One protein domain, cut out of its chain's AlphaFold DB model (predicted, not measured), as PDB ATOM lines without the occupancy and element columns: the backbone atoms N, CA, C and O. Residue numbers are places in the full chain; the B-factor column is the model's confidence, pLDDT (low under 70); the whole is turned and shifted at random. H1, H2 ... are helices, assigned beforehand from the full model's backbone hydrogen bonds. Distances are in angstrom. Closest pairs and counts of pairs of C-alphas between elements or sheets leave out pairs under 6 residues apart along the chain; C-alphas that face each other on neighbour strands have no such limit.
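Overview. This is residues 708 to 759 of the 763 residues of the protein "RING/FYVE/PHD zinc finger superfamily protein, putative isoform 2" of Theobroma cacao (UniProt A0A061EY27). Three helices are set at wide angles to one another in a small cluster: the longest, H1, crosses the short H2, and H3 runs nearly perpendicular to both, its first part, residues 746 to 753, meeting them. The 52 printed residues hold named helices H1, H2 and H3 in chain order and no named strand; the class is all helix. The whole is compact, radius of gyration of the C-alphas 10.2 A, spanning 29 by 23 by 18 A.

Along the chain. H1, residues 708 to 721, is 19.6 A long and begins at C-alpha (0.496, 7.507, -16.397). H2 is residues 729 to 735, 10.1 A. H3, residues 746 to 758, 18.6 A, ends at (-2.187, 11.319, -34.959).

Arrangement. With residues 713 to 717 alone, H1 only just touches H2, with 3 pairs of C-alphas within 8 A; the closest, Glu 716 and Ile 732, are 6.2 A apart. They run opposite ways at a steep tilt of 61 degrees. H1, with residues 713 to 714 alone, only just touches residues 749 to 753 of H3, again with 3 pairs, closest C-alphas Leu 713 and Leu 749, 7.4 A, about perpendicular at 87 degrees. H2 touches residues 746 to 750 of H3, closest C-alphas Trp 729 and Thr 746, 5.5 A, about perpendicular at 76 degrees. In H1, H2 and H3 every O i to N i+4 pair is within hydrogen-bond range.

Size, cuts and confidence. The C-alphas farthest apart, Gly 724 and Gly 743, are 28.9 A apart. The printed part has no cut, and both links are short. Residues 721 to 725 and 759 have pLDDT under 70.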
ATOM      1  N   ASN A 708      -0.374   8.627 -16.755       82.56
ATOM      2  CA  ASN A 708       0.496   7.507 -16.397       82.56
ATOM      3  C   ASN A 708       0.357   6.331 -17.384       82.56
ATOM      4  O   ASN A 708       1.365   5.772 -17.813       82.56
ATOM      5  N   GLU A 709      -0.870   5.990 -17.801       87.38
ATOM      6  CA  GLU A 709      -1.103   4.988 -18.854       87.38
ATOM      7  C   GLU A 709      -0.516   5.428 -20.203       87.38
ATOM      8  O   GLU A 709       0.045   4.611 -20.928       87.38
ATOM      9  N   GLU A 710      -0.626   6.712 -20.556       88.12
ATOM     10  CA  GLU A 710      -0.087   7.246 -21.813       88.12
ATOM     11  C   GLU A 710       1.443   7.297 -21.836       88.12
ATOM     12  O   GLU A 710       2.058   6.999 -22.861       88.12
ATOM     13  N   GLU A 711       2.072   7.645 -20.716       84.75
ATOM     14  CA  GLU A 711       3.528   7.671 -20.567       84.75
ATOM     15  C   GLU A 711       4.127   6.264 -20.540       84.75
ATOM     16  O   GLU A 711       5.152   6.032 -21.183       84.75
ATOM     17  N   MET A 712       3.472   5.304 -19.878       85.50
ATOM     18  CA  MET A 712       3.883   3.900 -19.933       85.50
ATOM     19  C   MET A 712       3.704   3.313 -21.337       85.50
ATOM     20  O   MET A 712       4.629   2.686 -21.852       85.50
ATOM     21  N   LEU A 713       2.560   3.559 -21.986       88.81
ATOM     22  CA  LEU A 713       2.327   3.126 -23.365       88.81
ATOM     23  C   LEU A 713       3.385   3.704 -24.313       88.81
ATOM     24  O   LEU A 713       3.890   2.982 -25.166       88.81
ATOM     25  N   ARG A 714       3.767   4.977 -24.140       85.38
ATOM     26  CA  ARG A 714       4.849   5.602 -24.912       85.38
ATOM     27  C   ARG A 714       6.192   4.924 -24.657       85.38
ATOM     28  O   ARG A 714       6.791   4.446 -25.612       85.38
ATOM     29  N   ARG A 715       6.614   4.817 -23.392       83.75
ATOM     30  CA  ARG A 715       7.898   4.220 -22.985       83.75
ATOM     31  C   ARG A 715       8.082   2.809 -23.542       83.75
ATOM     32  O   ARG A 715       9.130   2.496 -24.099       83.75
ATOM     33  N   GLU A 716       7.066   1.964 -23.405       83.81
ATOM     34  CA  GLU A 716       7.160   0.561 -23.808       83.81
ATOM     35  C   GLU A 716       7.005   0.365 -25.324       83.81
ATOM     36  O   GLU A 716       7.696  -0.482 -25.891       83.81
ATOM     37  N   VAL A 717       6.191   1.168 -26.025       84.19
ATOM     38  CA  VAL A 717       6.173   1.128 -27.501       84.19
ATOM     39  C   VAL A 717       7.490   1.653 -28.083       84.19
ATOM     40  O   VAL A 717       8.008   1.046 -29.015       84.19
ATOM     41  N   GLU A 718       8.065   2.721 -27.529       80.81
ATOM     42  CA  GLU A 718       9.334   3.318 -27.973       80.81
ATOM     43  C   GLU A 718      10.511   2.340 -27.822       80.81
ATOM     44  O   GLU A 718      11.224   2.071 -28.790       80.81
ATOM     45  N   LYS A 719      10.620   1.691 -26.658       79.75
ATOM     46  CA  LYS A 719      11.576   0.611 -26.339       79.75
ATOM     47  C   LYS A 719      11.518  -0.580 -27.309       79.75
ATOM     48  O   LYS A 719      12.552  -1.175 -27.621       79.75
ATOM     49  N   TYR A 720      10.335  -0.924 -27.826       75.19
ATOM     50  CA  TYR A 720      10.200  -1.937 -28.882       75.19
ATOM     51  C   TYR A 720      10.392  -1.376 -30.300       75.19
ATOM     52  O   TYR A 720      10.905  -2.090 -31.163       75.19
ATOM     53  N   ALA A 721      10.055  -0.109 -30.550       67.00
ATOM     54  CA  ALA A 721      10.265   0.550 -31.839       67.00
ATOM     55  C   ALA A 721      11.758   0.684 -32.194       67.00
ATOM     56  O   ALA A 721      12.108   0.551 -33.366       67.00
ATOM     57  N   SER A 722      12.644   0.831 -31.197       61.88
ATOM     58  CA  SER A 722      14.108   0.822 -31.380       61.88
ATOM     59  C   SER A 722      14.653  -0.432 -32.082       61.88
ATOM     60  O   SER A 722      15.771  -0.407 -32.585       61.88
ATOM     61  N   HIS A 723      13.879  -1.522 -32.123       58.41
ATOM     62  CA  HIS A 723      14.282  -2.815 -32.681       58.41
ATOM     63  C   HIS A 723      13.645  -3.120 -34.054       58.41
ATOM     64  O   HIS A 723      13.743  -4.246 -34.535       58.41
ATOM     65  N   GLY A 724      12.957  -2.155 -34.682       54.62
ATOM     66  CA  GLY A 724      12.418  -2.271 -36.051       54.62
ATOM     67  C   GLY A 724      11.298  -3.307 -36.264       54.62
ATOM     68  O   GLY A 724      10.825  -3.478 -37.386       54.62
ATOM     69  N   GLY A 725      10.871  -4.006 -35.209       67.44
ATOM     70  CA  GLY A 725       9.900  -5.098 -35.271       67.44
ATOM     71  C   GLY A 725       8.436  -4.670 -35.124       67.44
ATOM     72  O   GLY A 725       8.105  -3.530 -34.796       67.44
ATOM     73  N   THR A 726       7.523  -5.629 -35.314       75.69
ATOM     74  CA  THR A 726       6.096  -5.422 -35.014       75.69
ATOM     75  C   THR A 726       5.894  -5.244 -33.509       75.69
ATOM     76  O   THR A 726       6.234  -6.128 -32.727       75.69
ATOM     77  N   VAL A 727       5.291  -4.118 -33.112       81.25
ATOM     78  CA  VAL A 727       5.031  -3.758 -31.708       81.25
ATOM     79  C   VAL A 727       4.268  -4.885 -30.976       81.25
ATOM     80  O   VAL A 727       3.134  -5.196 -31.359       81.25
ATOM     81  N   PRO A 728       4.840  -5.502 -29.922       84.38
ATOM     82  CA  PRO A 728       4.277  -6.693 -29.286       84.38
ATOM     83  C   PRO A 728       3.220  -6.324 -28.233       84.38
ATOM     84  O   PRO A 728       3.445  -6.449 -27.030       84.38
ATOM     85  N   TRP A 729       2.035  -5.895 -28.680       87.69
ATOM     86  CA  TRP A 729       0.949  -5.376 -27.825       87.69
ATOM     87  C   TRP A 729       0.594  -6.245 -26.607       87.69
ATOM     88  O   TRP A 729       0.234  -5.694 -25.571       87.69
ATOM     89  N   LYS A 730       0.723  -7.581 -26.697       86.25
ATOM     90  CA  LYS A 730       0.512  -8.488 -25.553       86.25
ATOM     91  C   LYS A 730       1.567  -8.287 -24.454       86.25
ATOM     92  O   LYS A 730       1.181  -8.167 -23.301       86.25
ATOM     93  N   LYS A 731       2.858  -8.167 -24.803       83.06
ATOM     94  CA  LYS A 731       3.944  -7.891 -23.838       83.06
ATOM     95  C   LYS A 731       3.840  -6.492 -23.228       83.06
ATOM     96  O   LYS A 731       4.173  -6.312 -22.068       83.06
ATOM     97  N   ILE A 732       3.370  -5.507 -23.997       86.81
ATOM     98  CA  ILE A 732       3.180  -4.139 -23.490       86.81
ATOM     99  C   ILE A 732       2.047  -4.089 -22.459       86.81
ATOM    100  O   ILE A 732       2.220  -3.470 -21.416       86.81
ATOM    101  N   LEU A 733       0.916  -4.757 -22.724       87.44
ATOM    102  CA  LEU A 733      -0.175  -4.865 -21.752       87.44
ATOM    103  C   LEU A 733       0.291  -5.580 -20.473       87.44
ATOM    104  O   LEU A 733       0.091  -5.054 -19.387       87.44
ATOM    105  N   ASP A 734       0.965  -6.721 -20.634       84.56
ATOM    106  CA  ASP A 734       1.503  -7.573 -19.566       84.56
ATOM    107  C   ASP A 734       2.471  -6.820 -18.629       84.56
ATOM    108  O   ASP A 734       2.199  -6.681 -17.435       84.56
ATOM    109  N   MET A 735       3.524  -6.196 -19.175       80.25
ATOM    110  CA  MET A 735       4.457  -5.362 -18.397       80.25
ATOM    111  C   MET A 735       3.801  -4.126 -17.762       80.25
ATOM    112  O   MET A 735       4.353  -3.559 -16.820       80.25
ATOM    113  N   GLY A 736       2.649  -3.690 -18.279       77.69
ATOM    114  CA  GLY A 736       1.910  -2.537 -17.777       77.69
ATOM    115  C   GLY A 736       0.707  -2.863 -16.896       77.69
ATOM    116  O   GLY A 736      -0.042  -1.947 -16.560       77.69
ATOM    117  N   THR A 737       0.514  -4.122 -16.493       77.06
ATOM    118  CA  THR A 737      -0.643  -4.579 -15.691       77.06
ATOM    119  C   THR A 737      -0.803  -3.827 -14.356       77.06
ATOM    120  O   THR A 737      -1.898  -3.766 -13.806       77.06
ATOM    121  N   SER A 738       0.262  -3.195 -13.848       76.62
ATOM    122  CA  SER A 738       0.261  -2.367 -12.632       76.62
ATOM    123  C   SER A 738      -0.154  -0.898 -12.831       76.62
ATOM    124  O   SER A 738      -0.292  -0.173 -11.847       76.62
ATOM    125  N   VAL A 739      -0.331  -0.430 -14.075       81.31
ATOM    126  CA  VAL A 739      -0.639   0.981 -14.408       81.31
ATOM    127  C   VAL A 739      -1.789   1.110 -15.411       81.31
ATOM    128  O   VAL A 739      -2.565   2.063 -15.329       81.31
ATOM    129  N   PHE A 740      -1.945   0.162 -16.339       86.06
ATOM    130  CA  PHE A 740      -3.150   0.049 -17.156       86.06
ATOM    131  C   PHE A 740      -4.338  -0.387 -16.299       86.06
ATOM    132  O   PHE A 740      -4.238  -1.315 -15.501       86.06
ATOM    133  N   LEU A 741      -5.494   0.254 -16.493       79.69
ATOM    134  CA  LEU A 741      -6.729  -0.193 -15.844       79.69
ATOM    135  C   LEU A 741      -7.041  -1.645 -16.252       79.69
ATOM    136  O   LEU A 741      -6.973  -1.982 -17.432       79.69
ATOM    137  N   SER A 742      -7.475  -2.484 -15.309       73.31
ATOM    138  CA  SER A 742      -7.685  -3.934 -15.507       73.31
ATOM    139  C   SER A 742      -8.721  -4.329 -16.578       73.31
ATOM    140  O   SER A 742      -8.845  -5.499 -16.920       73.31
ATOM    141  N   GLY A 743      -9.453  -3.361 -17.144       78.56
ATOM    142  CA  GLY A 743     -10.338  -3.536 -18.303       78.56
ATOM    143  C   GLY A 743      -9.742  -3.128 -19.663       78.56
ATOM    144  O   GLY A 743     -10.492  -3.056 -20.640       78.56
ATOM    145  N   ARG A 744      -8.446  -2.791 -19.751       83.69
ATOM    146  CA  ARG A 744      -7.759  -2.449 -21.012       83.69
ATOM    147  C   ARG A 744      -7.401  -3.716 -21.794       83.69
ATOM    148  O   ARG A 744      -6.821  -4.648 -21.252       83.69
ATOM    149  N   THR A 745      -7.682  -3.725 -23.094       85.94
ATOM    150  CA  THR A 745      -7.270  -4.804 -24.009       85.94
ATOM    151  C   THR A 745      -6.126  -4.364 -24.924       85.94
ATOM    152  O   THR A 745      -5.909  -3.173 -25.154       85.94
ATOM    153  N   THR A 746      -5.427  -5.325 -25.533       85.44
ATOM    154  CA  THR A 746      -4.375  -5.066 -26.537       85.44
ATOM    155  C   THR A 746      -4.876  -4.259 -27.745       85.44
ATOM    156  O   THR A 746      -4.099  -3.529 -28.360       85.44
ATOM    157  N   VAL A 747      -6.175  -4.339 -28.059       84.25
ATOM    158  CA  VAL A 747      -6.838  -3.508 -29.079       84.25
ATOM    159  C   VAL A 747      -6.935  -2.056 -28.615       84.25
ATOM    160  O   VAL A 747      -6.579  -1.153 -29.368       84.25
ATOM    161  N   ASP A 748      -7.336  -1.820 -27.363       86.56
ATOM    162  CA  ASP A 748      -7.477  -0.465 -26.818       86.56
ATOM    163  C   ASP A 748      -6.116   0.256 -26.741       86.56
ATOM    164  O   ASP A 748      -6.040   1.444 -27.053       86.56
ATOM    165  N   LEU A 749      -5.032  -0.460 -26.403       87.81
ATOM    166  CA  LEU A 749      -3.655   0.062 -26.455       87.81
ATOM    167  C   LEU A 749      -3.243   0.442 -27.887       87.81
ATOM    168  O   LEU A 749      -2.724   1.534 -28.117       87.81
ATOM    169  N   LYS A 750      -3.504  -0.438 -28.860       86.62
ATOM    170  CA  LYS A 750      -3.184  -0.225 -30.281       86.62
ATOM    171  C   LYS A 750      -3.933   0.976 -30.867       86.62
ATOM    172  O   LYS A 750      -3.339   1.768 -31.602       86.62
ATOM    173  N   ASP A 751      -5.209   1.140 -30.528       84.50
ATOM    174  CA  ASP A 751      -6.021   2.274 -30.980       84.50
ATOM    175  C   ASP A 751      -5.678   3.571 -30.235       84.50
ATOM    176  O   ASP A 751      -5.636   4.638 -30.854       84.50
ATOM    177  N   LYS A 752      -5.334   3.510 -28.942       89.00
ATOM    178  CA  LYS A 752      -4.800   4.670 -28.214       89.00
ATOM    179  C   LYS A 752      -3.480   5.142 -28.811       89.00
ATOM    180  O   LYS A 752      -3.364   6.332 -29.097       89.00
ATOM    181  N   TRP A 753      -2.537   4.237 -29.077       87.00
ATOM    182  CA  TRP A 753      -1.267   4.582 -29.720       87.00
ATOM    183  C   TRP A 753      -1.488   5.235 -31.088       87.00
ATOM    184  O   TRP A 753      -0.962   6.312 -31.356       87.00
ATOM    185  N   ARG A 754      -2.369   4.661 -31.919       83.81
ATOM    186  CA  ARG A 754      -2.765   5.248 -33.213       83.81
ATOM    187  C   ARG A 754      -3.335   6.658 -33.090       83.81
ATOM    188  O   ARG A 754      -3.111   7.465 -33.986       83.81
ATOM    189  N   ASN A 755      -4.054   6.963 -32.013       83.19
ATOM    190  CA  ASN A 755      -4.574   8.306 -31.761       83.19
ATOM    191  C   ASN A 755      -3.502   9.253 -31.195       83.19
ATOM    192  O   ASN A 755      -3.505  10.426 -31.552       83.19
ATOM    193  N   MET A 756      -2.549   8.761 -30.397       79.88
ATOM    194  CA  MET A 756      -1.394   9.547 -29.933       79.88
ATOM    195  C   MET A 756      -0.476   9.937 -31.100       79.88
ATOM    196  O   MET A 756      -0.144  11.110 -31.233       79.88
ATOM    197  N   CYS A 757      -0.154   9.010 -32.010       77.31
ATOM    198  CA  CYS A 757       0.635   9.309 -33.214       77.31
ATOM    199  C   CYS A 757      -0.057  10.293 -34.175       77.31
ATOM    200  O   CYS A 757       0.619  10.991 -34.919       77.31
ATOM    201  N   LYS A 758      -1.396  10.354 -34.171       72.00
ATOM    202  CA  LYS A 758      -2.187  11.319 -34.959       72.00
ATOM    203  C   LYS A 758      -2.393  12.669 -34.265       72.00
ATOM    204  O   LYS A 758      -2.851  13.601 -34.913       72.00
ATOM    205  N   GLY A 759      -2.125  12.746 -32.962       58.28
ATOM    206  CA  GLY A 759      -2.305  13.939 -32.132       58.28
ATOM    207  C   GLY A 759      -1.008  14.689 -31.825       58.28
ATOM    208  O   GLY A 759      -1.027  15.598 -31.000       58.28
TER     209      GLY A 759